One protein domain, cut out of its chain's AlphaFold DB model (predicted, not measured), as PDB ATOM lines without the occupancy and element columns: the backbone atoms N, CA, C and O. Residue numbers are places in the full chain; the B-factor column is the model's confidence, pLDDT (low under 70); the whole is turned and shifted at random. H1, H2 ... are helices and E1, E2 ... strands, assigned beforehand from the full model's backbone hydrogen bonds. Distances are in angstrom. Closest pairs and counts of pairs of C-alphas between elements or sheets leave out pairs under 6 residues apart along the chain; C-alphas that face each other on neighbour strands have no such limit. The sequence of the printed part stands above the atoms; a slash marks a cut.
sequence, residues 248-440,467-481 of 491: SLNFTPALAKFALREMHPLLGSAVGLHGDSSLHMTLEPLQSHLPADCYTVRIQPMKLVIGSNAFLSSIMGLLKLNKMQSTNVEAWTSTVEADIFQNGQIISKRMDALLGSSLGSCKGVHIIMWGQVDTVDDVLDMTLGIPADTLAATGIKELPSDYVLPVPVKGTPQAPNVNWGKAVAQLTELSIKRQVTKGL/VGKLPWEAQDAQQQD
ATOM      1  N   SER A 248      50.262 -28.507  28.050       96.50
ATOM      2  CA  SER A 248      49.210 -27.772  27.354       96.50
ATOM      3  C   SER A 248      49.770 -27.294  26.021       96.50
ATOM      4  O   SER A 248      50.772 -26.579  25.982       96.50
ATOM      5  N   LEU A 249      49.162 -27.744  24.928       96.12
ATOM      6  CA  LEU A 249      49.583 -27.425  23.568       96.12
ATOM      7  C   LEU A 249      48.520 -26.579  22.886       96.12
ATOM      8  O   LEU A 249      47.366 -26.988  22.836       96.12
ATOM      9  N   ASN A 250      48.896 -25.458  22.281       96.69
ATOM     10  CA  ASN A 250      47.983 -24.772  21.377       96.69
ATOM     11  C   ASN A 250      47.779 -25.651  20.142       96.69
ATOM     12  O   ASN A 250      48.738 -26.134  19.534       96.69
ATOM     13  N   PHE A 251      46.526 -25.877  19.774       95.94
ATOM     14  CA  PHE A 251      46.199 -26.700  18.631       95.94
ATOM     15  C   PHE A 251      46.659 -26.021  17.344       95.94
ATOM     16  O   PHE A 251      46.266 -24.898  17.030       95.94
ATOM     17  N   THR A 252      47.461 -26.741  16.565       95.25
ATOM     18  CA  THR A 252      47.888 -26.326  15.231       95.25
ATOM     19  C   THR A 252      47.670 -27.468  14.237       95.25
ATOM     20  O   THR A 252      47.754 -28.642  14.611       95.25
ATOM     21  N   PRO A 253      47.462 -27.177  12.939       94.19
ATOM     22  CA  PRO A 253      47.407 -28.224  11.917       94.19
ATOM     23  C   PRO A 253      48.680 -29.085  11.865       94.19
ATOM     24  O   PRO A 253      48.623 -30.266  11.525       94.19
ATOM     25  N   ALA A 254      49.837 -28.520  12.231       93.00
ATOM     26  CA  ALA A 254      51.089 -29.263  12.340       93.00
ATOM     27  C   ALA A 254      51.033 -30.308  13.466       93.00
ATOM     28  O   ALA A 254      51.442 -31.448  13.256       93.00
ATOM     29  N   LEU A 255      50.471 -29.959  14.627       94.75
ATOM     30  CA  LEU A 255      50.278 -30.890  15.739       94.75
ATOM     31  C   LEU A 255      49.369 -32.061  15.358       94.75
ATOM     32  O   LEU A 255      49.723 -33.217  15.603       94.75
ATOM     33  N   ALA A 256      48.246 -31.780  14.696       94.81
ATOM     34  CA  ALA A 256      47.361 -32.819  14.178       94.81
ATOM     35  C   ALA A 256      48.098 -33.751  13.202       94.81
ATOM     36  O   ALA A 256      48.110 -34.972  13.376       94.81
ATOM     37  N   LYS A 257      48.783 -33.164  12.214       92.81
ATOM     38  CA  LYS A 257      49.469 -33.890  11.139       92.81
ATOM     39  C   LYS A 257      50.647 -34.737  11.621       92.81
ATOM     40  O   LYS A 257      50.847 -35.825  11.089       92.81
ATOM     41  N   PHE A 258      51.449 -34.237  12.561       90.31
ATOM     42  CA  PHE A 258      52.728 -34.858  12.930       90.31
ATOM     43  C   PHE A 258      52.718 -35.584  14.278       90.31
ATOM     44  O   PHE A 258      53.596 -36.411  14.500       90.31
ATOM     45  N   ALA A 259      51.769 -35.290  15.173       91.44
ATOM     46  CA  ALA A 259      51.675 -35.969  16.466       91.44
ATOM     47  C   ALA A 259      50.390 -36.788  16.590       91.44
ATOM     48  O   ALA A 259      50.454 -37.994  16.808       91.44
ATOM     49  N   LEU A 260      49.219 -36.163  16.421       94.62
ATOM     50  CA  LEU A 260      47.950 -36.849  16.691       94.62
ATOM     51  C   LEU A 260      47.664 -37.978  15.697       94.62
ATOM     52  O   LEU A 260      47.137 -39.019  16.087       94.62
ATOM     53  N   ARG A 261      48.069 -37.807  14.432       94.50
ATOM     54  CA  ARG A 261      47.938 -38.829  13.385       94.50
ATOM     55  C   ARG A 261      48.636 -40.146  13.720       94.50
ATOM     56  O   ARG A 261      48.126 -41.202  13.363       94.50
ATOM     57  N   GLU A 262      49.785 -40.069  14.387       92.06
ATOM     58  CA  GLU A 262      50.582 -41.244  14.762       92.06
ATOM     59  C   GLU A 262      49.899 -42.070  15.861       92.06
ATOM     60  O   GLU A 262      50.167 -43.258  15.990       92.06
ATOM     61  N   MET A 263      48.996 -41.460  16.638       93.50
ATOM     62  CA  MET A 263      48.154 -42.175  17.602       93.50
ATOM     63  C   MET A 263      46.869 -42.675  16.940       93.50
ATOM     64  O   MET A 263      46.499 -43.835  17.096       93.50
ATOM     65  N   HIS A 264      46.195 -41.815  16.170       93.25
ATOM     66  CA  HIS A 264      44.975 -42.172  15.452       93.25
ATOM     67  C   HIS A 264      44.895 -41.470  14.085       93.25
ATOM     68  O   HIS A 264      44.850 -40.236  14.031       93.25
ATOM     69  N   PRO A 265      44.743 -42.220  12.973       92.88
ATOM     70  CA  PRO A 265      44.630 -41.656  11.626       92.88
ATOM     71  C   PRO A 265      43.525 -40.606  11.469       92.88
ATOM     72  O   PRO A 265      43.686 -39.645  10.719       92.88
ATOM     73  N   LEU A 266      42.419 -40.755  12.208       92.69
ATOM     74  CA  LEU A 266      41.302 -39.812  12.202       92.69
ATOM     75  C   LEU A 266      41.707 -38.405  12.665       92.69
ATOM     76  O   LEU A 266      41.258 -37.410  12.097       92.69
ATOM     77  N   LEU A 267      42.596 -38.316  13.655       94.81
ATOM     78  CA  LEU A 267      43.045 -37.040  14.212       94.81
ATOM     79  C   LEU A 267      44.010 -36.306  13.273       94.81
ATOM     80  O   LEU A 267      44.180 -35.095  13.385       94.81
ATOM     81  N   GLY A 268      44.604 -37.010  12.304       93.19
ATOM     82  CA  GLY A 268      45.558 -36.439  11.354       93.19
ATOM     83  C   GLY A 268      44.971 -35.428  10.371       93.19
ATOM     84  O   GLY A 268      45.725 -34.765   9.661       93.19
ATOM     85  N   SER A 269      43.645 -35.309  10.298       93.12
ATOM     86  CA  SER A 269      42.947 -34.315   9.468       93.12
ATOM     87  C   SER A 269      42.151 -33.303  10.279       93.12
ATOM     88  O   SER A 269      41.336 -32.572   9.719       93.12
ATOM     89  N   ALA A 270      42.389 -33.234  11.588       95.38
ATOM     90  CA  ALA A 270      41.859 -32.152  12.392       95.38
ATOM     91  C   ALA A 270      42.472 -30.815  11.933       95.38
ATOM     92  O   ALA A 270      43.692 -30.664  11.850       95.38
ATOM     93  N   VAL A 271      41.609 -29.855  11.604       95.56
ATOM     94  CA  VAL A 271      41.982 -28.508  11.146       95.56
ATOM     95  C   VAL A 271      41.837 -27.460  12.245       95.56
ATOM     96  O   VAL A 271      42.426 -26.387  12.141       95.56
ATOM     97  N   GLY A 272      41.101 -27.773  13.314       94.56
ATOM     98  CA  GLY A 272      40.912 -26.896  14.466       94.56
ATOM     99  C   GLY A 272      40.262 -27.608  15.650       94.56
ATOM    100  O   GLY A 272      39.812 -28.750  15.529       94.56
ATOM    101  N   LEU A 273      40.179 -26.897  16.774       93.50
ATOM    102  CA  LEU A 273      39.355 -27.252  17.929       93.50
ATOM    103  C   LEU A 273      38.081 -26.409  17.947       93.50
ATOM    104  O   LEU A 273      38.072 -25.262  17.502       93.50
ATOM    105  N   HIS A 274      37.008 -26.983  18.478       91.06
ATOM    106  CA  HIS A 274      35.793 -26.260  18.808       91.06
ATOM    107  C   HIS A 274      35.847 -25.852  20.286       91.06
ATOM    108  O   HIS A 274      35.863 -26.711  21.168       91.06
ATOM    109  N   GLY A 275      35.859 -24.546  20.561       86.94
ATOM    110  CA  GLY A 275      35.978 -24.011  21.920       86.94
ATOM    111  C   GLY A 275      37.414 -23.630  22.270       86.94
ATOM    112  O   GLY A 275      37.970 -22.730  21.640       86.94
ATOM    113  N   ASP A 276      37.989 -24.270  23.294       83.25
ATOM    114  CA  ASP A 276      39.359 -23.980  23.727       83.25
ATOM    115  C   ASP A 276      40.364 -24.318  22.615       83.25
ATOM    116  O   ASP A 276      40.297 -25.361  21.970       83.25
ATOM    117  N   SER A 277      41.304 -23.405  22.398       89.69
ATOM    118  CA  SER A 277      42.425 -23.574  21.478       89.69
ATOM    119  C   SER A 277      43.523 -24.486  22.030       89.69
ATOM    120  O   SER A 277      44.441 -24.825  21.286       89.69
ATOM    121  N   SER A 278      43.456 -24.866  23.310       94.44
ATOM    122  CA  SER A 278      44.486 -25.658  23.974       94.44
ATOM    123  C   SER A 278      44.101 -27.135  24.144       94.44
ATOM    124  O   SER A 278      42.978 -27.490  24.489       94.44
ATOM    125  N   LEU A 279      45.061 -28.020  23.881       94.69
ATOM    126  CA  LEU A 279      45.009 -29.446  24.173       94.69
ATOM    127  C   LEU A 279      45.740 -29.716  25.479       94.69
ATOM    128  O   LEU A 279      46.935 -29.434  25.593       94.69
ATOM    129  N   HIS A 280      45.056 -30.348  26.425       96.44
ATOM    130  CA  HIS A 280      45.670 -30.834  27.653       96.44
ATOM    131  C   HIS A 280      46.083 -32.294  27.508       96.44
ATOM    132  O   HIS A 280      45.266 -33.166  27.202       96.44
ATOM    133  N   MET A 281      47.364 -32.549  27.752       96.75
ATOM    134  CA  MET A 281      47.986 -33.859  27.670       96.75
ATOM    135  C   MET A 281      48.737 -34.165  28.961       96.75
ATOM    136  O   MET A 281      49.382 -33.287  29.533       96.75
ATOM    137  N   THR A 282      48.703 -35.421  29.387       97.62
ATOM    138  CA  THR A 282      49.617 -35.943  30.397       97.62
ATOM    139  C   THR A 282      50.497 -37.041  29.812       97.62
ATOM    140  O   THR A 282      50.080 -37.795  28.933       97.62
ATOM    141  N   LEU A 283      51.738 -37.107  30.286       97.19
ATOM    142  CA  LEU A 283      52.706 -38.139  29.937       97.19
ATOM    143  C   LEU A 283      53.155 -38.829  31.226       97.19
ATOM    144  O   LEU A 283      53.779 -38.219  32.096       97.19
ATOM    145  N   GLU A 284      52.827 -40.107  31.342       97.44
ATOM    146  CA  GLU A 284      53.120 -40.944  32.499       97.44
ATOM    147  C   GLU A 284      54.163 -41.997  32.098       97.44
ATOM    148  O   GLU A 284      53.844 -42.931  31.360       97.44
ATOM    149  N   PRO A 285      55.435 -41.848  32.501       96.50
ATOM    150  CA  PRO A 285      56.425 -42.886  32.263       96.50
ATOM    151  C   PRO A 285      56.124 -44.113  33.124       96.50
ATOM    152  O   PRO A 285      55.567 -44.002  34.218       96.50
ATOM    153  N   LEU A 286      56.536 -45.289  32.652       94.69
ATOM    154  CA  LEU A 286      56.418 -46.527  33.417       94.69
ATOM    155  C   LEU A 286      57.043 -46.354  34.815       94.69
ATOM    156  O   LEU A 286      58.184 -45.916  34.942       94.69
ATOM    157  N   GLN A 287      56.280 -46.686  35.864       94.69
ATOM    158  CA  GLN A 287      56.676 -46.515  37.275       94.69
ATOM    159  C   GLN A 287      56.994 -45.063  37.684       94.69
ATOM    160  O   GLN A 287      57.692 -44.841  38.675       94.69
ATOM    161  N   SER A 288      56.500 -44.074  36.936       96.69
ATOM    162  CA  SER A 288      56.755 -42.650  37.178       96.69
ATOM    163  C   SER A 288      58.247 -42.284  37.181       96.69
ATOM    164  O   SER A 288      58.627 -41.268  37.754       96.69
ATOM    165  N   HIS A 289      59.118 -43.082  36.559       95.50
ATOM    166  CA  HIS A 289      60.569 -42.879  36.582       95.50
ATOM    167  C   HIS A 289      61.115 -42.586  35.185       95.50
ATOM    168  O   HIS A 289      60.635 -43.125  34.197       95.50
ATOM    169  N   LEU A 290      62.097 -41.694  35.085       94.56
ATOM    170  CA  LEU A 290      62.741 -41.316  33.832       94.56
ATOM    171  C   LEU A 290      64.243 -41.607  33.885       94.56
ATOM    172  O   LEU A 290      64.874 -41.250  34.883       94.56
ATOM    173  N   PRO A 291      64.845 -42.107  32.791       93.38
ATOM    174  CA  PRO A 291      64.191 -42.542  31.548       93.38
ATOM    175  C   PRO A 291      63.356 -43.824  31.744       93.38
ATOM    176  O   PRO A 291      63.654 -44.616  32.629       93.38
ATOM    177  N   ALA A 292      62.332 -44.031  30.907       91.94
ATOM    178  CA  ALA A 292      61.482 -45.227  30.928       91.94
ATOM    179  C   ALA A 292      61.421 -45.898  29.555       91.94
ATOM    180  O   ALA A 292      61.519 -45.234  28.522       91.94
ATOM    181  N   ASP A 293      61.207 -47.214  29.536       94.00
ATOM    182  CA  ASP A 293      61.058 -47.993  28.297       94.00
ATOM    183  C   ASP A 293      59.709 -47.769  27.606       94.00
ATOM    184  O   ASP A 293      59.583 -47.967  26.394       94.00
ATOM    185  N   CYS A 294      58.714 -47.328  28.378       95.94
ATOM    186  CA  CYS A 294      57.357 -47.058  27.935       95.94
ATOM    187  C   CYS A 294      56.812 -45.789  28.597       95.94
ATOM    188  O   CYS A 294      57.077 -45.521  29.774       95.94
ATOM    189  N   TYR A 295      56.032 -45.032  27.832       96.62
ATOM    190  CA  TYR A 295      55.334 -43.839  28.279       96.62
ATOM    191  C   TYR A 295      53.864 -43.905  27.879       96.62
ATOM    192  O   TYR A 295      53.562 -44.012  26.694       96.62
ATOM    193  N   THR A 296      52.956 -43.756  28.833       97.75
ATOM    194  CA  THR A 296      51.528 -43.614  28.555       97.75
ATOM    195  C   THR A 296      51.203 -42.139  28.340       97.75
ATOM    196  O   THR A 296      51.334 -41.313  29.243       97.75
ATOM    197  N   VAL A 297      50.785 -41.795  27.126       97.31
ATOM    198  CA  VAL A 297      50.243 -40.479  26.780       97.31
ATOM    199  C   VAL A 297      48.735 -40.511  26.947       97.31
ATOM    200  O   VAL A 297      48.082 -41.403  26.412       97.31
ATOM    201  N   ARG A 298      48.176 -39.509  27.628       97.75
ATOM    202  CA  ARG A 298      46.732 -39.269  27.704       97.75
ATOM    203  C   ARG A 298      46.409 -37.866  27.227       97.75
ATOM    204  O   ARG A 298      47.003 -36.907  27.707       97.75
ATOM    205  N   ILE A 299      45.445 -37.733  26.325       97.00
ATOM    206  CA  ILE A 299      44.888 -36.447  25.900       97.00
ATOM    207  C   ILE A 299      43.432 -36.410  26.332       97.00
ATOM    208  O   ILE A 299      42.685 -37.364  26.098       97.00
ATOM    209  N   GLN A 300      43.044 -35.310  26.973       96.31
ATOM    210  CA  GLN A 300      41.673 -35.122  27.434       96.31
ATOM    211  C   GLN A 300      40.676 -35.141  26.260       96.31
ATOM    212  O   GLN A 300      41.051 -34.796  25.134       96.31
ATOM    213  N   PRO A 301      39.409 -35.529  26.508       95.88
ATOM    214  CA  PRO A 301      38.346 -35.449  25.513       95.88
ATOM    215  C   PRO A 301      38.299 -34.075  24.839       95.88
ATOM    216  O   PRO A 301      38.364 -33.047  25.514       95.88
ATOM    217  N   MET A 302      38.157 -34.049  23.516       95.25
ATOM    218  CA  MET A 302      38.220 -32.810  22.737       95.25
ATOM    219  C   MET A 302      37.152 -32.770  21.649       95.25
ATOM    220  O   MET A 302      36.799 -33.795  21.063       95.25
ATOM    221  N   LYS A 303      36.651 -31.565  21.365       95.31
ATOM    222  CA  LYS A 303      35.808 -31.291  20.200       95.31
ATOM    223  C   LYS A 303      36.682 -30.717  19.095       95.31
ATOM    224  O   LYS A 303      37.288 -29.663  19.257       95.31
ATOM    225  N   LEU A 304      36.771 -31.426  17.986       95.38
ATOM    226  CA  LEU A 304      37.626 -31.140  16.846       95.38
ATOM    227  C   LEU A 304      36.776 -30.768  15.639       95.38
ATOM    228  O   LEU A 304      35.656 -31.241  15.468       95.38
ATOM    229  N   VAL A 305      37.359 -29.980  14.748       95.31
ATOM    230  CA  VAL A 305      36.864 -29.809  13.387       95.31
ATOM    231  C   VAL A 305      37.756 -30.648  12.486       95.31
ATOM    232  O   VAL A 305      38.945 -30.362  12.348       95.31
ATOM    233  N   ILE A 306      37.205 -31.702  11.893       94.62
ATOM    234  CA  ILE A 306      37.920 -32.599  10.984       94.62
ATOM    235  C   ILE A 306      37.648 -32.157   9.552       94.62
ATOM    236  O   ILE A 306      36.498 -32.119   9.112       94.62
ATOM    237  N   GLY A 307      38.709 -31.823   8.823       93.06
ATOM    238  CA  GLY A 307      38.618 -31.542   7.398       93.06
ATOM    239  C   GLY A 307      38.305 -32.808   6.602       93.06
ATOM    240  O   GLY A 307      38.714 -33.913   6.967       93.06
ATOM    241  N   SER A 308      37.593 -32.646   5.491       87.94
ATOM    242  CA  SER A 308      37.278 -33.747   4.585       87.94
ATOM    243  C   SER A 308      38.557 -34.424   4.087       87.94
ATOM    244  O   SER A 308      39.467 -33.782   3.560       87.94
ATOM    245  N   ASN A 309      38.627 -35.741   4.263       89.12
ATOM    246  CA  ASN A 309      39.709 -36.580   3.773       89.12
ATOM    247  C   ASN A 309      39.131 -37.886   3.198       89.12
ATOM    248  O   ASN A 309      37.968 -38.226   3.433       89.12
ATOM    249  N   ALA A 310      39.956 -38.639   2.466       89.12
ATOM    250  CA  ALA A 310      39.535 -39.895   1.844       89.12
ATOM    251  C   ALA A 310      39.064 -40.954   2.863       89.12
ATOM    252  O   ALA A 310      38.211 -41.786   2.553       89.12
ATOM    253  N   PHE A 311      39.611 -40.936   4.082       89.00
ATOM    254  CA  PHE A 311      39.264 -41.880   5.143       89.00
ATOM    255  C   PHE A 311      37.835 -41.634   5.656       89.00
ATOM    256  O   PHE A 311      36.989 -42.523   5.595       89.00
ATOM    257  N   LEU A 312      37.536 -40.402   6.060       89.38
ATOM    258  CA  LEU A 312      36.240 -39.929   6.527       89.38
ATOM    259  C   LEU A 312      35.178 -40.039   5.432       89.38
ATOM    260  O   LEU A 312      34.088 -40.539   5.698       89.38
ATOM    261  N   SER A 313      35.492 -39.644   4.193       89.12
ATOM    262  CA  SER A 313      34.552 -39.781   3.075       89.12
ATOM    263  C   SER A 313      34.170 -41.240   2.836       89.12
ATOM    264  O   SER A 313      33.026 -41.533   2.500       89.12
ATOM    265  N   SER A 314      35.112 -42.164   3.040       89.56
ATOM    266  CA  SER A 314      34.855 -43.593   2.897       89.56
ATOM    267  C   SER A 314      34.015 -44.153   4.049       89.56
ATOM    268  O   SER A 314      33.114 -44.946   3.788       89.56
ATOM    269  N   ILE A 315      34.222 -43.690   5.292       89.69
ATOM    270  CA  ILE A 315      33.339 -44.015   6.432       89.69
ATOM    271  C   ILE A 315      31.909 -43.545   6.140       89.69
ATOM    272  O   ILE A 315      30.962 -44.327   6.231       89.69
ATOM    273  N   MET A 316      31.747 -42.283   5.735       88.75
ATOM    274  CA  MET A 316      30.432 -41.713   5.429       88.75
ATOM    275  C   MET A 316      29.767 -42.425   4.246       88.75
ATOM    276  O   MET A 316      28.566 -42.697   4.286       88.75
ATOM    277  N   GLY A 317      30.549 -42.791   3.227       88.44
ATOM    278  CA  GLY A 317      30.089 -43.571   2.081       88.44
ATOM    279  C   GLY A 317      29.615 -44.973   2.463       88.44
ATOM    280  O   GLY A 317      28.537 -45.387   2.034       88.44
ATOM    281  N   LEU A 318      30.368 -45.676   3.318       87.69
ATOM    282  CA  LEU A 318      30.009 -47.004   3.827       87.69
ATOM    283  C   LEU A 318      28.661 -46.977   4.558       87.69
ATOM    284  O   LEU A 318      27.817 -47.843   4.341       87.69
ATOM    285  N   LEU A 319      28.443 -45.950   5.380       85.62
ATOM    286  CA  LEU A 319      27.220 -45.773   6.165       85.62
ATOM    287  C   LEU A 319      26.072 -45.134   5.362       85.62
ATOM    288  O   LEU A 319      24.987 -44.922   5.900       85.62
ATOM    289  N   LYS A 320      26.289 -44.837   4.070       85.75
ATOM    290  CA  LYS A 320      25.345 -44.132   3.182       85.75
ATOM    291  C   LYS A 320      24.908 -42.765   3.726       85.75
ATOM    292  O   LYS A 320      23.821 -42.278   3.415       85.75
ATOM    293  N   LEU A 321      25.782 -42.103   4.480       79.69
ATOM    294  CA  LEU A 321      25.556 -40.792   5.092       79.69
ATOM    295  C   LEU A 321      26.016 -39.639   4.188       79.69
ATOM    296  O   LEU A 321      26.349 -38.558   4.658       79.69
ATOM    297  N   ASN A 322      25.976 -39.833   2.866       71.94
ATOM    298  CA  ASN A 322      26.437 -38.865   1.859       71.94
ATOM    299  C   ASN A 322      25.720 -37.503   1.917       71.94
ATOM    300  O   ASN A 322      26.171 -36.545   1.301       71.94
ATOM    301  N   LYS A 323      24.615 -37.394   2.663       71.00
ATOM    302  CA  LYS A 323      23.951 -36.112   2.931       71.00
ATOM    303  C   LYS A 323      24.754 -35.206   3.882       71.00
ATOM    304  O   LYS A 323      24.467 -34.020   3.941       71.00
ATOM    305  N   MET A 324      25.762 -35.739   4.578       67.12
ATOM    306  CA  MET A 324      26.661 -35.010   5.483       67.12
ATOM    307  C   MET A 324      27.987 -34.595   4.813       67.12
ATOM    308  O   MET A 324      29.012 -34.503   5.478       67.12
ATOM    309  N   GLN A 325      28.004 -34.355   3.496       66.81
ATOM    310  CA  GLN A 325      29.197 -33.902   2.758       66.81
ATOM    311  C   GLN A 325      29.543 -32.426   3.037       66.81
ATOM    312  O   GLN A 325      29.695 -31.621   2.120       66.81
ATOM    313  N   SER A 326      29.670 -32.042   4.306       76.44
ATOM    314  CA  SER A 326      30.330 -30.791   4.656       76.44
ATOM    315  C   SER A 326      31.838 -30.935   4.444       76.44
ATOM    316  O   SER A 326      32.427 -32.004   4.615       76.44
ATOM    317  N   THR A 327      32.491 -29.840   4.053       83.62
ATOM    318  CA  THR A 327      33.957 -29.788   3.932       83.62
ATOM    319  C   THR A 327      34.651 -30.023   5.270       83.62
ATOM    320  O   THR A 327      35.783 -30.497   5.288       83.62
ATOM    321  N   ASN A 328      33.953 -29.728   6.366       91.12
ATOM    322  CA  ASN A 328      34.399 -29.894   7.736       91.12
ATOM    323  C   ASN A 328      33.319 -30.615   8.543       91.12
ATOM    324  O   ASN A 328      32.145 -30.247   8.474       91.12
ATOM    325  N   VAL A 329      33.713 -31.611   9.327       92.38
ATOM    326  CA  VAL A 329      32.831 -32.376  10.211       92.38
ATOM    327  C   VAL A 329      33.296 -32.164  11.644       92.38
ATOM    328  O   VAL A 329      34.470 -32.357  11.951       92.38
ATOM    329  N   GLU A 330      32.387 -31.748  12.524       93.56
ATOM    330  CA  GLU A 330      32.679 -31.704  13.957       93.56
ATOM    331  C   GLU A 330      32.831 -33.130  14.489       93.56
ATOM    332  O   GLU A 330      32.046 -34.011  14.146       93.56
ATOM    333  N   ALA A 331      33.839 -33.364  15.314       94.75
ATOM    334  CA  ALA A 331      34.085 -34.641  15.948       94.75
ATOM    335  C   ALA A 331      34.321 -34.432  17.434       94.75
ATOM    336  O   ALA A 331      35.167 -33.630  17.815       94.75
ATOM    337  N   TRP A 332      33.626 -35.179  18.277       95.38
ATOM    338  CA  TRP A 332      33.905 -35.209  19.702       95.38
ATOM    339  C   TRP A 332      34.595 -36.516  20.046       95.38
ATOM    340  O   TRP A 332      34.059 -37.575  19.749       95.38
ATOM    341  N   THR A 333      35.780 -36.466  20.642       96.38
ATOM    342  CA  THR A 333      36.524 -37.667  21.032       96.38
ATOM    343  C   THR A 333      36.338 -37.978  22.510       96.38
ATOM    344  O   THR A 333      36.203 -37.067  23.328       96.38
ATOM    345  N   SER A 334      36.421 -39.256  22.873       96.81
ATOM    346  CA  SER A 334      36.772 -39.675  24.228       96.81
ATOM    347  C   SER A 334      38.218 -39.281  24.560       96.81
ATOM    348  O   SER A 334      38.927 -38.673  23.748       96.81
ATOM    349  N   THR A 335      38.678 -39.661  25.753       96.88
ATOM    350  CA  THR A 335      40.102 -39.615  26.096       96.88
ATOM    351  C   THR A 335      40.897 -40.410  25.065       96.88
ATOM    352  O   THR A 335      40.542 -41.547  24.747       96.88
ATOM    353  N   VAL A 336      41.966 -39.809  24.548       97.06
ATOM    354  CA  VAL A 336      42.930 -40.493  23.681       97.06
ATOM    355  C   VAL A 336      44.049 -41.007  24.568       97.06
ATOM    356  O   VAL A 336      44.671 -40.217  25.274       97.06
ATOM    357  N   GLU A 337      44.316 -42.308  24.544       97.56
ATOM    358  CA  GLU A 337      45.391 -42.909  25.333       97.56
ATOM    359  C   GLU A 337      46.251 -43.821  24.464       97.56
ATOM    360  O   GLU A 337      45.728 -44.670  23.742       97.56
ATOM    361  N   ALA A 338      47.569 -43.656  24.544       97.50
ATOM    362  CA  ALA A 338      48.520 -44.464  23.795       97.50
ATOM    363  C   ALA A 338      49.778 -44.751  24.618       97.50
ATOM    364  O   ALA A 338      50.313 -43.862  25.277       97.50
ATOM    365  N   ASP A 339      50.271 -45.982  24.532       97.75
ATOM    366  CA  ASP A 339      51.528 -46.404  25.144       97.75
ATOM    367  C   ASP A 339      52.650 -46.319  24.098       97.75
ATOM    368  O   ASP A 339      52.580 -46.945  23.039       97.75
ATOM    369  N   ILE A 340      53.676 -45.512  24.366       96.62
ATOM    370  CA  ILE A 340      54.798 -45.233  23.464       96.62
ATOM    371  C   ILE A 340      56.050 -45.927  23.988       96.62
ATOM    372  O   ILE A 340      56.586 -45.558  25.032       96.62
ATOM    373  N   PHE A 341      56.569 -46.868  23.210       96.56
ATOM    374  CA  PHE A 341      57.759 -47.636  23.543       96.56
ATOM    375  C   PHE A 341      59.024 -47.021  22.928       96.56
ATOM    376  O   PHE A 341      59.008 -46.373  21.867       96.56
ATOM    377  N   GLN A 342      60.171 -47.239  23.577       91.75
ATOM    378  CA  GLN A 342      61.459 -46.736  23.089       91.75
ATOM    379  C   GLN A 342      61.808 -47.237  21.681       91.75
ATOM    380  O   GLN A 342      62.314 -46.457  20.864       91.75
ATOM    381  N   ASN A 343      61.439 -48.482  21.362       93.12
ATOM    382  CA  ASN A 343      61.612 -49.096  20.042       93.12
ATOM    383  C   ASN A 343      60.815 -48.395  18.923       93.12
ATOM    384  O   ASN A 343      61.063 -48.665  17.760       93.12
ATOM    385  N   GLY A 344      59.916 -47.453  19.243       91.81
ATOM    386  CA  GLY A 344      59.098 -46.742  18.257       91.81
ATOM    387  C   GLY A 344      57.725 -47.353  18.003       91.81
ATOM    388  O   GLY A 344      56.983 -46.787  17.201       91.81
ATOM    389  N   GLN A 345      57.361 -48.417  18.712       96.69
ATOM    390  CA  GLN A 345      55.994 -48.907  18.740       96.69
ATOM    391  C   GLN A 345      55.112 -47.953  19.555       96.69
ATOM    392  O   GLN A 345      55.491 -47.488  20.632       96.69
ATOM    393  N   ILE A 346      53.931 -47.664  19.029       97.19
ATOM    394  CA  ILE A 346      52.860 -46.924  19.688       97.19
ATOM    395  C   ILE A 346      51.663 -47.865  19.735       97.19
ATOM    396  O   ILE A 346      51.210 -48.319  18.690       97.19
ATOM    397  N   ILE A 347      51.154 -48.170  20.923       97.62
ATOM    398  CA  ILE A 347      49.942 -48.973  21.103       97.62
ATOM    399  C   ILE A 347      48.827 -48.023  21.522       97.62
ATOM    400  O   ILE A 347      48.794 -47.558  22.659       97.62
ATOM    401  N   SER A 348      47.923 -47.719  20.593       97.56
ATOM    402  CA  SER A 348      46.770 -46.869  20.864       97.56
ATOM    403  C   SER A 348      45.637 -47.682  21.471       97.56
ATOM    404  O   SER A 348      45.163 -48.667  20.886       97.56
ATOM    405  N   LYS A 349      45.177 -47.244  22.641       97.50
ATOM    406  CA  LYS A 349      44.000 -47.804  23.305       97.50
ATOM    407  C   LYS A 349      42.742 -47.378  22.554       97.50
ATOM    408  O   LYS A 349      42.789 -46.642  21.566       97.50
ATOM    409  N   ARG A 350      41.600 -47.898  22.997       97.06
ATOM    410  CA  ARG A 350      40.309 -47.555  22.409       97.06
ATOM    411  C   ARG A 350      40.039 -46.059  22.569       97.06
ATOM    412  O   ARG A 350      39.945 -45.561  23.687       97.06
ATOM    413  N   MET A 351      39.890 -45.391  21.430       97.38
ATOM    414  CA  MET A 351      39.379 -44.034  21.304       97.38
ATOM    415  C   MET A 351      38.026 -44.091  20.605       97.38
ATOM    416  O   MET A 351      37.920 -44.632  19.502       97.38
ATOM    417  N   ASP A 352      37.031 -43.467  21.215       97.50
ATOM    418  CA  ASP A 352      35.693 -43.312  20.666       97.50
ATOM    419  C   ASP A 352      35.578 -41.895  20.094       97.50
ATOM    420  O   ASP A 352      36.119 -40.937  20.651       97.50
ATOM    421  N   ALA A 353      34.902 -41.743  18.959       96.56
ATOM    422  CA  ALA A 353      34.657 -40.453  18.334       96.56
ATOM    423  C   ALA A 353      33.225 -40.365  17.805       96.56
ATOM    424  O   ALA A 353      32.773 -41.230  17.056       96.56
ATOM    425  N   LEU A 354      32.531 -39.290  18.169       95.56
ATOM    426  CA  LEU A 354      31.202 -38.948  17.686       95.56
ATOM    427  C   LEU A 354      31.307 -37.872  16.607       95.56
ATOM    428  O   LEU A 354      31.672 -36.733  16.890       95.56
ATOM    429  N   LEU A 355      30.998 -38.226  15.365       93.88
ATOM    430  CA  LEU A 355      31.103 -37.336  14.211       93.88
ATOM    431  C   LEU A 355      29.752 -36.692  13.884       93.88
ATOM    432  O   LEU A 355      28.729 -37.367  13.842       93.88
ATOM    433  N   GLY A 356      29.745 -35.399  13.573       89.62
ATOM    434  CA  GLY A 356      28.567 -34.678  13.097       89.62
ATOM    435  C   GLY A 356      27.500 -34.416  14.163       89.62
ATOM    436  O   GLY A 356      26.332 -34.281  13.812       89.62
ATOM    437  N   SER A 357      27.869 -34.334  15.446       76.88
ATOM    438  CA  SER A 357      26.925 -34.129  16.559       76.88
ATOM    439  C   SER A 357      26.153 -32.802  16.505       76.88
ATOM    440  O   SER A 357      25.104 -32.688  17.125       76.88
ATOM    441  N   SER A 358      26.637 -31.799  15.767       66.38
ATOM    442  CA  SER A 358      25.972 -30.496  15.611       66.38
ATOM    443  C   SER A 358      24.946 -30.432  14.470       66.38
ATOM    444  O   SER A 358      24.274 -29.415  14.307       66.38
ATOM    445  N   LEU A 359      24.775 -31.500  13.683       54.00
ATOM    446  CA  LEU A 359      23.921 -31.526  12.484       54.00
ATOM    447  C   LEU A 359      22.441 -31.873  12.783       54.00
ATOM    448  O   LEU A 359      21.838 -32.710  12.110       54.00
ATOM    449  N   GLY A 360      21.822 -31.201  13.759       54.47
ATOM    450  CA  GLY A 360      20.382 -31.321  14.053       54.47
ATOM    451  C   GLY A 360      19.980 -32.612  14.784       54.47
ATOM    452  O   GLY A 360      20.752 -33.154  15.560       54.47
ATOM    453  N   SER A 361      18.755 -33.116  14.557       51.78
ATOM    454  CA  SER A 361      18.138 -34.263  15.269       51.78
ATOM    455  C   SER A 361      18.858 -35.620  15.127       51.78
ATOM    456  O   SER A 361      18.344 -36.643  15.582       51.78
ATOM    457  N   CYS A 362      20.013 -35.669  14.464       59.25
ATOM    458  CA  CYS A 362      20.814 -36.876  14.315       59.25
ATOM    459  C   CYS A 362      21.839 -36.958  15.449       59.25
ATOM    460  O   CYS A 362      22.647 -36.053  15.617       59.25
ATOM    461  N   LYS A 363      21.876 -38.090  16.161       77.62
ATOM    462  CA  LYS A 363      22.825 -38.368  17.256       77.62
ATOM    463  C   LYS A 363      24.302 -38.470  16.822       77.62
ATOM    464  O   LYS A 363      25.120 -38.932  17.599       77.62
ATOM    465  N   GLY A 364      24.659 -38.047  15.609       89.19
ATOM    466  CA  GLY A 364      25.992 -38.218  15.035       89.19
ATOM    467  C   GLY A 364      26.313 -39.661  14.626       89.19
ATOM    468  O   GLY A 364      25.474 -40.558  14.687       89.19
ATOM    469  N   VAL A 365      27.543 -39.859  14.156       92.56
ATOM    470  CA  VAL A 365      28.125 -41.150  13.770       92.56
ATOM    471  C   VAL A 365      29.173 -41.514  14.801       92.56
ATOM    472  O   VAL A 365      30.224 -40.876  14.861       92.56
ATOM    473  N   HIS A 366      28.896 -42.531  15.601       95.25
ATOM    474  CA  HIS A 366      29.837 -43.029  16.583       95.25
ATOM    475  C   HIS A 366      30.770 -44.049  15.921       95.25
ATOM    476  O   HIS A 366      30.350 -45.002  15.268       95.25
ATOM    477  N   ILE A 367      32.068 -43.828  16.055       96.19
ATOM    478  CA  ILE A 367      33.107 -44.744  15.598       96.19
ATOM    479  C   ILE A 367      34.123 -44.940  16.704       96.19
ATOM    480  O   ILE A 367      34.324 -44.064  17.541       96.19
ATOM    481  N   ILE A 368      34.800 -46.078  16.675       96.75
ATOM    482  CA  ILE A 368      35.834 -46.399  17.650       96.75
ATOM    483  C   ILE A 368      37.101 -46.862  16.934       96.75
ATOM    484  O   ILE A 368      37.034 -47.466  15.865       96.75
ATOM    485  N   MET A 369      38.276 -46.565  17.478       97.06
ATOM    486  CA  MET A 369      39.557 -46.952  16.884       97.06
ATOM    487  C   MET A 369      40.551 -47.399  17.949       97.06
ATOM    488  O   MET A 369      40.668 -46.766  18.993       97.06
ATOM    489  N   TRP A 370      41.302 -48.461  17.668       97.81
ATOM    490  CA  TRP A 370      42.401 -48.949  18.510       97.81
ATOM    491  C   TRP A 370      43.412 -49.730  17.670       97.81
ATOM    492  O   TRP A 370      43.120 -50.110  16.536       97.81
ATOM    493  N   GLY A 371      44.597 -49.988  18.216       97.19
ATOM    494  CA  GLY A 371      45.605 -50.821  17.565       97.19
ATOM    495  C   GLY A 371      47.011 -50.312  17.815       97.19
ATOM    496  O   GLY A 371      47.303 -49.809  18.892       97.19
ATOM    497  N   GLN A 372      47.888 -50.451  16.830       97.56
ATOM    498  CA  GLN A 372      49.293 -50.108  16.973       97.56
ATOM    499  C   GLN A 372      49.885 -49.471  15.715       97.56
ATOM    500  O   GLN A 372      49.425 -49.688  14.591       97.56
ATOM    501  N   VAL A 373      50.947 -48.703  15.928       97.06
ATOM    502  CA  VAL A 373      51.782 -48.087  14.902       97.06
ATOM    503  C   VAL A 373      53.234 -48.410  15.208       97.06
ATOM    504  O   VAL A 373      53.694 -48.200  16.326       97.06
ATOM    505  N   ASP A 374      53.971 -48.889  14.216       96.62
ATOM    506  CA  ASP A 374      55.425 -48.954  14.259       96.62
ATOM    507  C   ASP A 374      55.996 -47.746  13.511       96.62
ATOM    508  O   ASP A 374      55.932 -47.666  12.283       96.62
ATOM    509  N   THR A 375      56.538 -46.782  14.256       91.44
ATOM    510  CA  THR A 375      57.102 -45.550  13.675       91.44
ATOM    511  C   THR A 375      58.480 -45.743  13.041       91.44
ATOM    512  O   THR A 375      58.953 -44.848  12.342       91.44
ATOM    513  N   VAL A 376      59.152 -46.873  13.291       91.88
ATOM    514  CA  VAL A 376      60.452 -47.190  12.682       91.88
ATOM    515  C   VAL A 376      60.240 -47.797  11.304       91.88
ATOM    516  O   VAL A 376      60.873 -47.360  10.340       91.88
ATOM    517  N   ASP A 377      59.313 -48.748  11.210       95.06
ATOM    518  CA  ASP A 377      58.979 -49.424   9.956       95.06
ATOM    519  C   ASP A 377      57.878 -48.710   9.146       95.06
ATOM    520  O   ASP A 377      57.592 -49.110   8.015       95.06
ATOM    521  N   ASP A 378      57.300 -47.630   9.688       94.19
ATOM    522  CA  ASP A 378      56.182 -46.859   9.115       94.19
ATOM    523  C   ASP A 378      54.939 -47.735   8.858       94.19
ATOM    524  O   ASP A 378      54.243 -47.597   7.852       94.19
ATOM    525  N   VAL A 379      54.665 -48.675   9.769       96.81
ATOM    526  CA  VAL A 379      53.571 -49.652   9.649       96.81
ATOM    527  C   VAL A 379      52.419 -49.287  10.574       96.81
ATOM    528  O   VAL A 379      52.575 -49.168  11.785       96.81
ATOM    529  N   LEU A 380      51.228 -49.173   9.999       97.19
ATOM    530  CA  LEU A 380      49.961 -48.989  10.695       97.19
ATOM    531  C   LEU A 380      49.206 -50.319  10.757       97.19
ATOM    532  O   LEU A 380      48.970 -50.955   9.725       97.19
ATOM    533  N   ASP A 381      48.769 -50.698  11.955       97.69
ATOM    534  CA  ASP A 381      47.882 -51.831  12.193       97.69
ATOM    535  C   ASP A 381      46.814 -51.470  13.230       97.69
ATOM    536  O   ASP A 381      47.006 -51.609  14.437       97.69
ATOM    537  N   MET A 382      45.669 -50.996  12.750       97.50
ATOM    538  CA  MET A 382      44.547 -50.595  13.589       97.50
ATOM    539  C   MET A 382      43.253 -51.298  13.204       97.50
ATOM    540  O   MET A 382      43.104 -51.879  12.129       97.50
ATOM    541  N   THR A 383      42.280 -51.220  14.101       97.06
ATOM    542  CA  THR A 383      40.898 -51.624  13.869       97.06
ATOM    543  C   THR A 383      40.004 -50.403  14.026       97.06
ATOM    544  O   THR A 383      40.066 -49.708  15.036       97.06
ATOM    545  N   LEU A 384      39.184 -50.141  13.010       96.88
ATOM    546  CA  LEU A 384      38.058 -49.219  13.058       96.88
ATOM    547  C   LEU A 384      36.817 -50.027  13.434       96.88
ATOM    548  O   LEU A 384      36.396 -50.889  12.672       96.88
ATOM    549  N   GLY A 385      36.234 -49.774  14.594       96.12
ATOM    550  CA  GLY A 385      34.963 -50.360  14.992       96.12
ATOM    551  C   GLY A 385      33.788 -49.440  14.671       96.12
ATOM    552  O   GLY A 385      33.864 -48.228  14.880       96.12
ATOM    553  N   ILE A 386      32.693 -50.029  14.193       95.69
ATOM    554  CA  ILE A 386      31.398 -49.358  14.025       95.69
ATOM    555  C   ILE A 386      30.444 -49.945  15.075       95.69
ATOM    556  O   ILE A 386      30.042 -51.105  14.924       95.69
ATOM    557  N   PRO A 387      30.126 -49.214  16.157       95.31
ATOM    558  CA  PRO A 387      29.291 -49.735  17.232       95.31
ATOM    559  C   PRO A 387      27.820 -49.901  16.821       95.31
ATOM    560  O   PRO A 387      27.352 -49.367  15.807       95.31
ATOM    561  N   ALA A 388      27.084 -50.673  17.621       93.31
ATOM    562  CA  ALA A 388      25.685 -51.025  17.388       93.31
ATOM    563  C   ALA A 388      24.749 -49.817  17.220       93.31
ATOM    564  O   ALA A 388      23.826 -49.877  16.410       93.31
ATOM    565  N   ASP A 389      24.986 -48.721  17.943       92.75
ATOM    566  CA  ASP A 389      24.200 -47.483  17.861       92.75
ATOM    567  C   ASP A 389      24.232 -46.860  16.451       92.75
ATOM    568  O   ASP A 389      23.200 -46.493  15.882       92.75
ATOM    569  N   THR A 390      25.410 -46.836  15.839       93.00
ATOM    570  CA  THR A 390      25.660 -46.303  14.503       93.00
ATOM    571  C   THR A 390      25.137 -47.249  13.440       93.00
ATOM    572  O   THR A 390      24.500 -46.819  12.476       93.00
ATOM    573  N   LEU A 391      25.311 -48.558  13.633       91.81
ATOM    574  CA  LEU A 391      24.706 -49.565  12.763       91.81
ATOM    575  C   LEU A 391      23.172 -49.475  12.787       91.81
ATOM    576  O   LEU A 391      22.539 -49.512  11.727       91.81
ATOM    577  N   ALA A 392      22.566 -49.255  13.956       90.31
ATOM    578  CA  ALA A 392      21.125 -49.063  14.094       90.31
ATOM    579  C   ALA A 392      20.628 -47.820  13.346       90.31
ATOM    580  O   ALA A 392      19.572 -47.885  12.708       90.31
ATOM    581  N   ALA A 393      21.406 -46.731  13.341       86.75
ATOM    582  CA  ALA A 393      21.107 -45.531  12.558       86.75
ATOM    583  C   ALA A 393      21.099 -45.795  11.037       86.75
ATOM    584  O   ALA A 393      20.345 -45.154  10.308       86.75
ATOM    585  N   THR A 394      21.860 -46.787  10.556       84.75
ATOM    586  CA  THR A 394      21.818 -47.233   9.146       84.75
ATOM    587  C   THR A 394      20.688 -48.225   8.832       84.75
ATOM    588  O   THR A 394      20.525 -48.637   7.684       84.75
ATOM    589  N   GLY A 395      19.880 -48.602   9.831       87.38
ATOM    590  CA  GLY A 395      18.765 -49.545   9.700       87.38
ATOM    591  C   GLY A 395      19.054 -50.958  10.220       87.38
ATOM    592  O   GLY A 395      18.144 -51.792  10.229       87.38
ATOM    593  N   ILE A 396      20.271 -51.238  10.702       88.06
ATOM    594  CA  ILE A 396      20.649 -52.543  11.263       88.06
ATOM    595  C   ILE A 396      20.235 -52.608  12.745       88.06
ATOM    596  O   ILE A 396      20.991 -52.283  13.654       88.06
ATOM    597  N   LYS A 397      18.968 -52.998  12.940       88.94
ATOM    598  CA  LYS A 397      18.216 -53.213  14.200       88.94
ATOM    599  C   LYS A 397      18.907 -54.112  15.231       88.94
ATOM    600  O   LYS A 397      19.676 -54.964  14.818       88.94
ATOM    601  N   GLU A 398      18.466 -54.076  16.497       87.19
ATOM    602  CA  GLU A 398      18.440 -55.240  17.414       87.19
ATOM    603  C   GLU A 398      19.813 -55.932  17.649       87.19
ATOM    604  O   GLU A 398      19.879 -57.143  17.879       87.19
ATOM    605  N   LEU A 399      20.930 -55.208  17.516       88.38
ATOM    606  CA  LEU A 399      22.272 -55.688  17.879       88.38
ATOM    607  C   LEU A 399      22.471 -55.571  19.399       88.38
ATOM    608  O   LEU A 399      21.900 -54.653  19.994       88.38
ATOM    609  N   PRO A 400      23.263 -56.461  20.029       90.31
ATOM    610  CA  PRO A 400      23.733 -56.237  21.395       90.31
ATOM    611  C   PRO A 400      24.343 -54.839  21.519       90.31
ATOM    612  O   PRO A 400      25.012 -54.376  20.594       90.31
ATOM    613  N   SER A 401      24.098 -54.145  22.628       89.00
ATOM    614  CA  SER A 401      24.554 -52.759  22.815       89.00
ATOM    615  C   SER A 401      26.078 -52.616  22.791       89.00
ATOM    616  O   SER A 401      26.590 -51.553  22.459       89.00
ATOM    617  N   ASP A 402      26.796 -53.683  23.130       90.00
ATOM    618  CA  ASP A 402      28.254 -53.798  23.117       90.00
ATOM    619  C   ASP A 402      28.812 -54.342  21.789       90.00
ATOM    620  O   ASP A 402      30.030 -54.455  21.630       90.00
ATOM    621  N   TYR A 403      27.950 -54.662  20.817       92.56
ATOM    622  CA  TYR A 403      28.390 -55.145  19.516       92.56
ATOM    623  C   TYR A 403      29.144 -54.057  18.753       92.56
ATOM    624  O   TYR A 403      28.703 -52.910  18.631       92.56
ATOM    625  N   VAL A 404      30.257 -54.465  18.156       94.19
ATOM    626  CA  VAL A 404      31.086 -53.637  17.291       94.19
ATOM    627  C   VAL A 404      31.375 -54.420  16.025       94.19
ATOM    628  O   VAL A 404      31.810 -55.565  16.089       94.19
ATOM    629  N   LEU A 405      31.189 -53.782  14.870       94.25
ATOM    630  CA  LEU A 405      31.676 -54.300  13.599       94.25
ATOM    631  C   LEU A 405      33.147 -53.885  13.401       94.25
ATOM    632  O   LEU A 405      33.395 -52.699  13.166       94.25
ATOM    633  N   PRO A 406      34.124 -54.810  13.474       95.00
ATOM    634  CA  PRO A 406      35.535 -54.481  13.316       95.00
ATOM    635  C   PRO A 406      35.936 -54.402  11.837       95.00
ATOM    636  O   PRO A 406      35.733 -55.338  11.063       95.00
ATOM    637  N   VAL A 407      36.603 -53.317  11.457       94.56
ATOM    638  CA  VAL A 407      37.138 -53.083  10.115       94.56
ATOM    639  C   VAL A 407      38.651 -52.862  10.201       94.56
ATOM    640  O   VAL A 407      39.094 -51.852  10.748       94.56
ATOM    641  N   PRO A 408      39.478 -53.771   9.657       95.31
ATOM    642  CA  PRO A 408      40.928 -53.605   9.681       95.31
ATOM    643  C   PRO A 408      41.393 -52.379   8.884       95.31
ATOM    644  O   PRO A 408      40.998 -52.189   7.727       95.31
ATOM    645  N   VAL A 409      42.294 -51.608   9.487       95.88
ATOM    646  CA  VAL A 409      43.001 -50.462   8.908       95.88
ATOM    647  C   VAL A 409      44.495 -50.775   8.920       95.88
ATOM    648  O   VAL A 409      45.096 -50.932   9.977       95.88
ATOM    649  N   LYS A 410      45.102 -50.900   7.742       96.94
ATOM    650  CA  LYS A 410      46.532 -51.204   7.570       96.94
ATOM    651  C   LYS A 410      47.221 -50.091   6.777       96.94
ATOM    652  O   LYS A 410      46.556 -49.175   6.311       96.94
ATOM    653  N   GLY A 411      48.528 -50.183   6.548       96.12
ATOM    654  CA  GLY A 411      49.260 -49.266   5.662       96.12
ATOM    655  C   GLY A 411      50.277 -48.448   6.439       96.12
ATOM    656  O   GLY A 411      51.022 -49.030   7.216       96.12
ATOM    657  N   THR A 412      50.291 -47.131   6.242       95.50
ATOM    658  CA  THR A 412      51.127 -46.204   7.022       95.50
ATOM    659  C   THR A 412      50.242 -45.159   7.708       95.50
ATOM    660  O   THR A 412      49.126 -44.914   7.234       95.50
ATOM    661  N   PRO A 413      50.698 -44.490   8.781       91.31
ATOM    662  CA  PRO A 413      49.948 -43.402   9.417       91.31
ATOM    663  C   PRO A 413      49.562 -42.280   8.443       91.31
ATOM    664  O   PRO A 413      48.528 -41.634   8.605       91.31
ATOM    665  N   GLN A 414      50.366 -42.053   7.397       90.75
ATOM    666  CA  GLN A 414      50.110 -41.019   6.388       90.75
ATOM    667  C   GLN A 414      49.123 -41.458   5.302       90.75
ATOM    668  O   GLN A 414      48.462 -40.610   4.702       90.75
ATOM    669  N   ALA A 415      49.045 -42.761   5.040       93.88
ATOM    670  CA  ALA A 415      48.212 -43.360   4.007       93.88
ATOM    671  C   ALA A 415      47.482 -44.596   4.566       93.88
ATOM    672  O   ALA A 415      47.781 -45.729   4.167       93.88
ATOM    673  N   PRO A 416      46.533 -44.402   5.503       94.94
ATOM    674  CA  PRO A 416      45.760 -45.499   6.063       94.94
ATOM    675  C   PRO A 416      44.901 -46.147   4.970       94.94
ATOM    676  O   PRO A 416      44.165 -45.477   4.245       94.94
ATOM    677  N   ASN A 417      44.973 -47.470   4.872       95.12
ATOM    678  CA  ASN A 417      44.196 -48.290   3.957       95.12
ATOM    679  C   ASN A 417      43.198 -49.138   4.748       95.12
ATOM    680  O   ASN A 417      43.568 -50.030   5.514       95.12
ATOM    681  N   VAL A 418      41.919 -48.857   4.547       94.44
ATOM    682  CA  VAL A 418      40.821 -49.555   5.211       94.44
ATOM    683  C   VAL A 418      40.291 -50.648   4.298       94.44
ATOM    684  O   VAL A 418      40.014 -50.413   3.121       94.44
ATOM    685  N   ASN A 419      40.087 -51.848   4.839       93.69
ATOM    686  CA  ASN A 419      39.523 -52.951   4.067       93.69
ATOM    687  C   ASN A 419      37.991 -52.833   3.935       93.69
ATOM    688  O   ASN A 419      37.232 -53.589   4.545       93.69
ATOM    689  N   TRP A 420      37.535 -51.886   3.110       91.00
ATOM    690  CA  TRP A 420      36.111 -51.625   2.874       91.00
ATOM    691  C   TRP A 420      35.361 -52.832   2.309       91.00
ATOM    692  O   TRP A 420      34.201 -53.038   2.648       91.00
ATOM    693  N   GLY A 421      36.019 -53.660   1.490       89.12
ATOM    694  CA  GLY A 421      35.409 -54.869   0.933       89.12
ATOM    695  C   GLY A 421      34.964 -55.847   2.022       89.12
ATOM    696  O   GLY A 421      33.841 -56.346   1.979       89.12
ATOM    697  N   LYS A 422      35.806 -56.056   3.046       88.62
ATOM    698  CA  LYS A 422      35.439 -56.864   4.219       88.62
ATOM    699  C   LYS A 422      34.304 -56.227   5.021       88.62
ATOM    700  O   LYS A 422      33.364 -56.934   5.375       88.62
ATOM    701  N   ALA A 423      34.349 -54.912   5.238       90.25
ATOM    702  CA  ALA A 423      33.301 -54.199   5.970       90.25
ATOM    703  C   ALA A 423      31.928 -54.319   5.286       90.25
ATOM    704  O   ALA A 423      30.936 -54.651   5.929       90.25
ATOM    705  N   VAL A 424      31.867 -54.100   3.967       89.56
ATOM    706  CA  VAL A 424      30.630 -54.227   3.178       89.56
ATOM    707  C   VAL A 424      30.098 -55.658   3.211       89.56
ATOM    708  O   VAL A 424      28.893 -55.851   3.375       89.56
ATOM    709  N   ALA A 425      30.972 -56.661   3.084       88.44
ATOM    710  CA  ALA A 425      30.573 -58.065   3.163       88.44
ATOM    711  C   ALA A 425      29.937 -58.393   4.525       88.44
ATOM    712  O   ALA A 425      28.838 -58.944   4.567       88.44
ATOM    713  N   GLN A 426      30.565 -57.966   5.625       89.56
ATOM    714  CA  GLN A 426      30.040 -58.169   6.978       89.56
ATOM    715  C   GLN A 426      28.714 -57.424   7.210       89.56
ATOM    716  O   GLN A 426      27.769 -58.007   7.736       89.56
ATOM    717  N   LEU A 427      28.587 -56.167   6.763       88.06
ATOM    718  CA  LEU A 427      27.322 -55.415   6.837       88.06
ATOM    719  C   LEU A 427      26.194 -56.096   6.054       88.06
ATOM    720  O   LEU A 427      25.045 -56.126   6.505       88.06
ATOM    721  N   THR A 428      26.513 -56.641   4.880       87.75
ATOM    722  CA  THR A 428      25.553 -57.355   4.030       87.75
ATOM    723  C   THR A 428      25.091 -58.637   4.710       87.75
ATOM    724  O   THR A 428      23.891 -58.896   4.779       87.75
ATOM    725  N   GLU A 429      26.020 -59.398   5.287       87.12
ATOM    726  CA  GLU A 429      25.706 -60.611   6.040       87.12
ATOM    727  C   GLU A 429      24.805 -60.317   7.251       87.12
ATOM    728  O   GLU A 429      23.778 -60.977   7.432       87.12
ATOM    729  N   LEU A 430      25.127 -59.276   8.031       85.88
ATOM    730  CA  LEU A 430      24.302 -58.818   9.155       85.88
ATOM    731  C   LEU A 430      22.896 -58.399   8.707       85.88
ATOM    732  O   LEU A 430      21.910 -58.688   9.390       85.88
ATOM    733  N   SER A 431      22.789 -57.745   7.549       84.44
ATOM    734  CA  SER A 431      21.507 -57.308   6.986       84.44
ATOM    735  C   SER A 431      20.646 -58.495   6.535       84.44
ATOM    736  O   SER A 431      19.451 -58.530   6.832       84.44
ATOM    737  N   ILE A 432      21.244 -59.495   5.874       83.56
ATOM    738  CA  ILE A 432      20.543 -60.700   5.398       83.56
ATOM    739  C   ILE A 432      20.057 -61.542   6.581       83.56
ATOM    740  O   ILE A 432      18.872 -61.871   6.642       83.56
ATOM    741  N   LYS A 433      20.929 -61.842   7.557       77.75
ATOM    742  CA  LYS A 433      20.577 -62.664   8.732       77.75
ATOM    743  C   LYS A 433      19.350 -62.128   9.479       77.75
ATOM    744  O   LYS A 433      18.535 -62.915   9.959       77.75
ATOM    745  N   ARG A 434      19.174 -60.802   9.519       71.88
ATOM    746  CA  ARG A 434      18.031 -60.144  10.175       71.88
ATOM    747  C   ARG A 434      16.763 -60.073   9.333       71.88
ATOM    748  O   ARG A 434      15.665 -60.157   9.876       71.88
ATOM    749  N   GLN A 435      16.878 -59.920   8.016       62.97
ATOM    750  CA  GLN A 435      15.697 -59.951   7.146       62.97
ATOM    751  C   GLN A 435      15.089 -61.357   7.075       62.97
ATOM    752  O   GLN A 435      13.870 -61.502   7.008       62.97
ATOM    753  N   VAL A 436      15.920 -62.394   7.183       55.50
ATOM    754  CA  VAL A 436      15.493 -63.802   7.172       55.50
ATOM    755  C   VAL A 436      14.732 -64.182   8.444       55.50
ATOM    756  O   VAL A 436      13.797 -64.977   8.386       55.50
ATOM    757  N   THR A 437      15.042 -63.553   9.579       52.38
ATOM    758  CA  THR A 437      14.322 -63.768  10.846       52.38
ATOM    759  C   THR A 437      12.924 -63.137  10.868       52.38
ATOM    760  O   THR A 437      12.109 -63.525  11.698       52.38
ATOM    761  N   LYS A 438      12.593 -62.230   9.931       49.38
ATOM    762  CA  LYS A 438      11.252 -61.620   9.806       49.38
ATOM    763  C   LYS A 438      10.308 -62.321   8.811       49.38
ATOM    764  O   LYS A 438       9.266 -61.771   8.479       49.38
ATOM    765  N   GLY A 439      10.601 -63.565   8.418       42.47
ATOM    766  CA  GLY A 439       9.574 -64.478   7.892       42.47
ATOM    767  C   GLY A 439       9.319 -64.423   6.382       42.47
ATOM    768  O   GLY A 439       8.184 -64.235   5.953       42.47
ATOM    769  N   LEU A 440      10.346 -64.674   5.563       43.97
ATOM    770  CA  LEU A 440      10.174 -64.947   4.128       43.97
ATOM    771  C   LEU A 440      10.697 -66.357   3.782       43.97
ATOM    772  O   LEU A 440      11.885 -66.514   3.492       43.97
ATOM    773  N   VAL A 467      38.339 -46.212  27.599       90.62
ATOM    774  CA  VAL A 467      39.178 -45.391  28.473       90.62
ATOM    775  C   VAL A 467      38.373 -44.181  28.955       90.62
ATOM    776  O   VAL A 467      38.101 -43.254  28.192       90.62
ATOM    777  N   GLY A 468      38.009 -44.166  30.238       89.94
ATOM    778  CA  GLY A 468      37.232 -43.078  30.839       89.94
ATOM    779  C   GLY A 468      35.732 -43.151  30.523       89.94
ATOM    780  O   GLY A 468      35.194 -44.227  30.279       89.94
ATOM    781  N   LYS A 469      35.044 -42.005  30.587       91.19
ATOM    782  CA  LYS A 469      33.613 -41.870  30.256       91.19
ATOM    783  C   LYS A 469      33.446 -41.161  28.916       91.19
ATOM    784  O   LYS A 469      34.253 -40.289  28.586       91.19
ATOM    785  N   LEU A 470      32.387 -41.488  28.175       93.56
ATOM    786  CA  LEU A 470      32.055 -40.766  26.950       93.56
ATOM    787  C   LEU A 470      31.554 -39.359  27.307       93.56
ATOM    788  O   LEU A 470      30.649 -39.211  28.131       93.56
ATOM    789  N   PRO A 471      32.133 -38.305  26.718       91.25
ATOM    790  CA  PRO A 471      31.853 -36.943  27.153       91.25
ATOM    791  C   PRO A 471      30.462 -36.455  26.705       91.25
ATOM    792  O   PRO A 471      29.884 -35.594  27.365       91.25
ATOM    793  N   TRP A 472      29.896 -37.033  25.637       90.88
ATOM    794  CA  TRP A 472      28.534 -36.731  25.179       90.88
ATOM    795  C   TRP A 472      27.443 -37.381  26.037       90.88
ATOM    796  O   TRP A 472      26.387 -36.784  26.205       90.88
ATOM    797  N   GLU A 473      27.701 -38.530  26.666       88.06
ATOM    798  CA  GLU A 473      26.724 -39.160  27.570       88.06
ATOM    799  C   GLU A 473      26.484 -38.323  28.836       88.06
ATOM    800  O   GLU A 473      25.383 -38.299  29.384       88.06
ATOM    801  N   ALA A 474      27.507 -37.596  29.297       82.88
ATOM    802  CA  ALA A 474      27.391 -36.723  30.462       82.88
ATOM    803  C   ALA A 474      26.530 -35.475  30.192       82.88
ATOM    804  O   ALA A 474      25.873 -34.980  31.108       82.88
ATOM    805  N   GLN A 475      26.524 -34.964  28.955       75.69
ATOM    806  CA  GLN A 475      25.700 -33.808  28.588       75.69
ATOM    807  C   GLN A 475      24.220 -34.163  28.517       75.69
ATOM    808  O   GLN A 475      23.397 -33.385  28.996       75.69
ATOM    809  N   ASP A 476      23.899 -35.342  27.984       75.12
ATOM    810  CA  ASP A 476      22.522 -35.828  27.930       75.12
ATOM    811  C   ASP A 476      21.930 -35.937  29.346       75.12
ATOM    812  O   ASP A 476      20.812 -35.483  29.581       75.12
ATOM    813  N   ALA A 477      22.714 -36.428  30.315       74.88
ATOM    814  CA  ALA A 477      22.295 -36.496  31.716       74.88
ATOM    815  C   ALA A 477      22.027 -35.103  32.320       74.88
ATOM    816  O   ALA A 477      20.990 -34.885  32.942       74.88
ATOM    817  N   GLN A 478      22.918 -34.133  32.084       74.62
ATOM    818  CA  GLN A 478      22.740 -32.767  32.589       74.62
ATOM    819  C   GLN A 478      21.537 -32.050  31.960       74.62
ATOM    820  O   GLN A 478      20.840 -31.308  32.647       74.62
ATOM    821  N   GLN A 479      21.273 -32.252  30.667       73.25
ATOM    822  CA  GLN A 479      20.118 -31.642  30.000       73.25
ATOM    823  C   GLN A 479      18.794 -32.254  30.466       73.25
ATOM    824  O   GLN A 479      17.800 -31.538  30.592       73.25
ATOM    825  N   GLN A 480      18.780 -33.555  30.753       73.25
ATOM    826  CA  GLN A 480      17.588 -34.250  31.223       73.25
ATOM    827  C   GLN A 480      17.191 -33.819  32.644       73.25
ATOM    828  O   GLN A 480      16.003 -33.620  32.903       73.25
ATOM    829  N   ASP A 481      18.168 -33.567  33.521       75.88
ATOM    830  CA  ASP A 481      17.928 -33.015  34.862       75.88
ATOM    831  C   ASP A 481      17.342 -31.591  34.810       75.88
ATOM    832  O   ASP A 481      16.452 -31.251  35.592       75.88
TER     833      ASP A 481
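Overview. This is residues 248 to 440 and 467 to 481 of the 491 residues of an uncharacterized protein of Trebouxia sp. A1-2 (UniProt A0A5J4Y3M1). A large, twisted antiparallel sheet of twelve strands curls round helix H1, with the short H2 packed on H1. The sheet forks at E8: E6, E5 and E2 follow on one branch, E7, E4, E3 and E1 on another, and E9, E10, E11 and E12 on the other side of E8; H5 runs along E11 toward one end of the long axis, and residues 473 to 481 of H6 stick out. The printed part has 208 residues with six named helices and twelve named strands, in the order E1 H1 H2 E2 E3 E4 E5 H3 E6 E7 E8 E9 E10 H4 E11 E12 H5 H6; the class is mixed. It is compact, with a radius of gyration of the C-alphas of 17.9 A, and elongated, spanning 65 by 42 by 33 A.

Along the chain. The longer strands are E8, residues 345 to 355, 27.8 A; E9, 365 to 374, 28.4 A; E10, 379 to 387, 25.4 A; E11, 404 to 412, 23.7 A; and E3, 278 to 285, 22.5 A. The others are E1, 248 to 250, beginning at C-alpha 248 (49.210, -27.772, 27.354), E2, 270 to 273, E4, 294 to 299, E5, 303 to 307, E6, 328 to 333, E7, 336 to 341, and E12, 415 to 418. The helices are H1, 253 to 263, H2, 265 to 269, H3, 310 to 318, H4, 388 to 393, H5, 420 to 436, 24.3 A, and H6, 471 to 481, ending at C-alpha 481 (17.928, -33.015, 34.862).

Arrangement. E7 E8 E9 E10 form a meander, each strand the antiparallel neighbour of the one before. E8 bends by 59 degrees at residue 350; N 339 and O 347 of E7 and E8 are 2.9 A apart, and N 332 and O 354 of E6 and E8 2.9 A, within hydrogen-bond range. H1 and H2 touch, closest at the C-alphas of Arg 261 and Gly 268, 3.9 A. H3 is over none of the strands, and H4 is on the opposite face from H5. H5 lies over E11, 8.2 A over the sheet; their closest C-alphas, Ala 423 and Val 407, are 5.8 A apart. H6 only grazes the sheet, with residues 471 to 472. Every O i to N i+4 pair is within hydrogen-bond range in H3, H4 and H5; H1 has 4 of 7, H6 6 of 7, and H2 0 of 1, with 1 of 2 O i to N i+3 pairs.

Size, cuts and confidence. The C-alphas farthest apart, Leu 290 and Leu 440, are 64.8 A apart. Residues 441 to 466 are not printed; C-alphas 440 and 467 are 42.6 A apart across the cut. Of the links printed whole, none is long. Residues 324 to 325, 358 to 362 and 435 to 440 have pLDDT under 70.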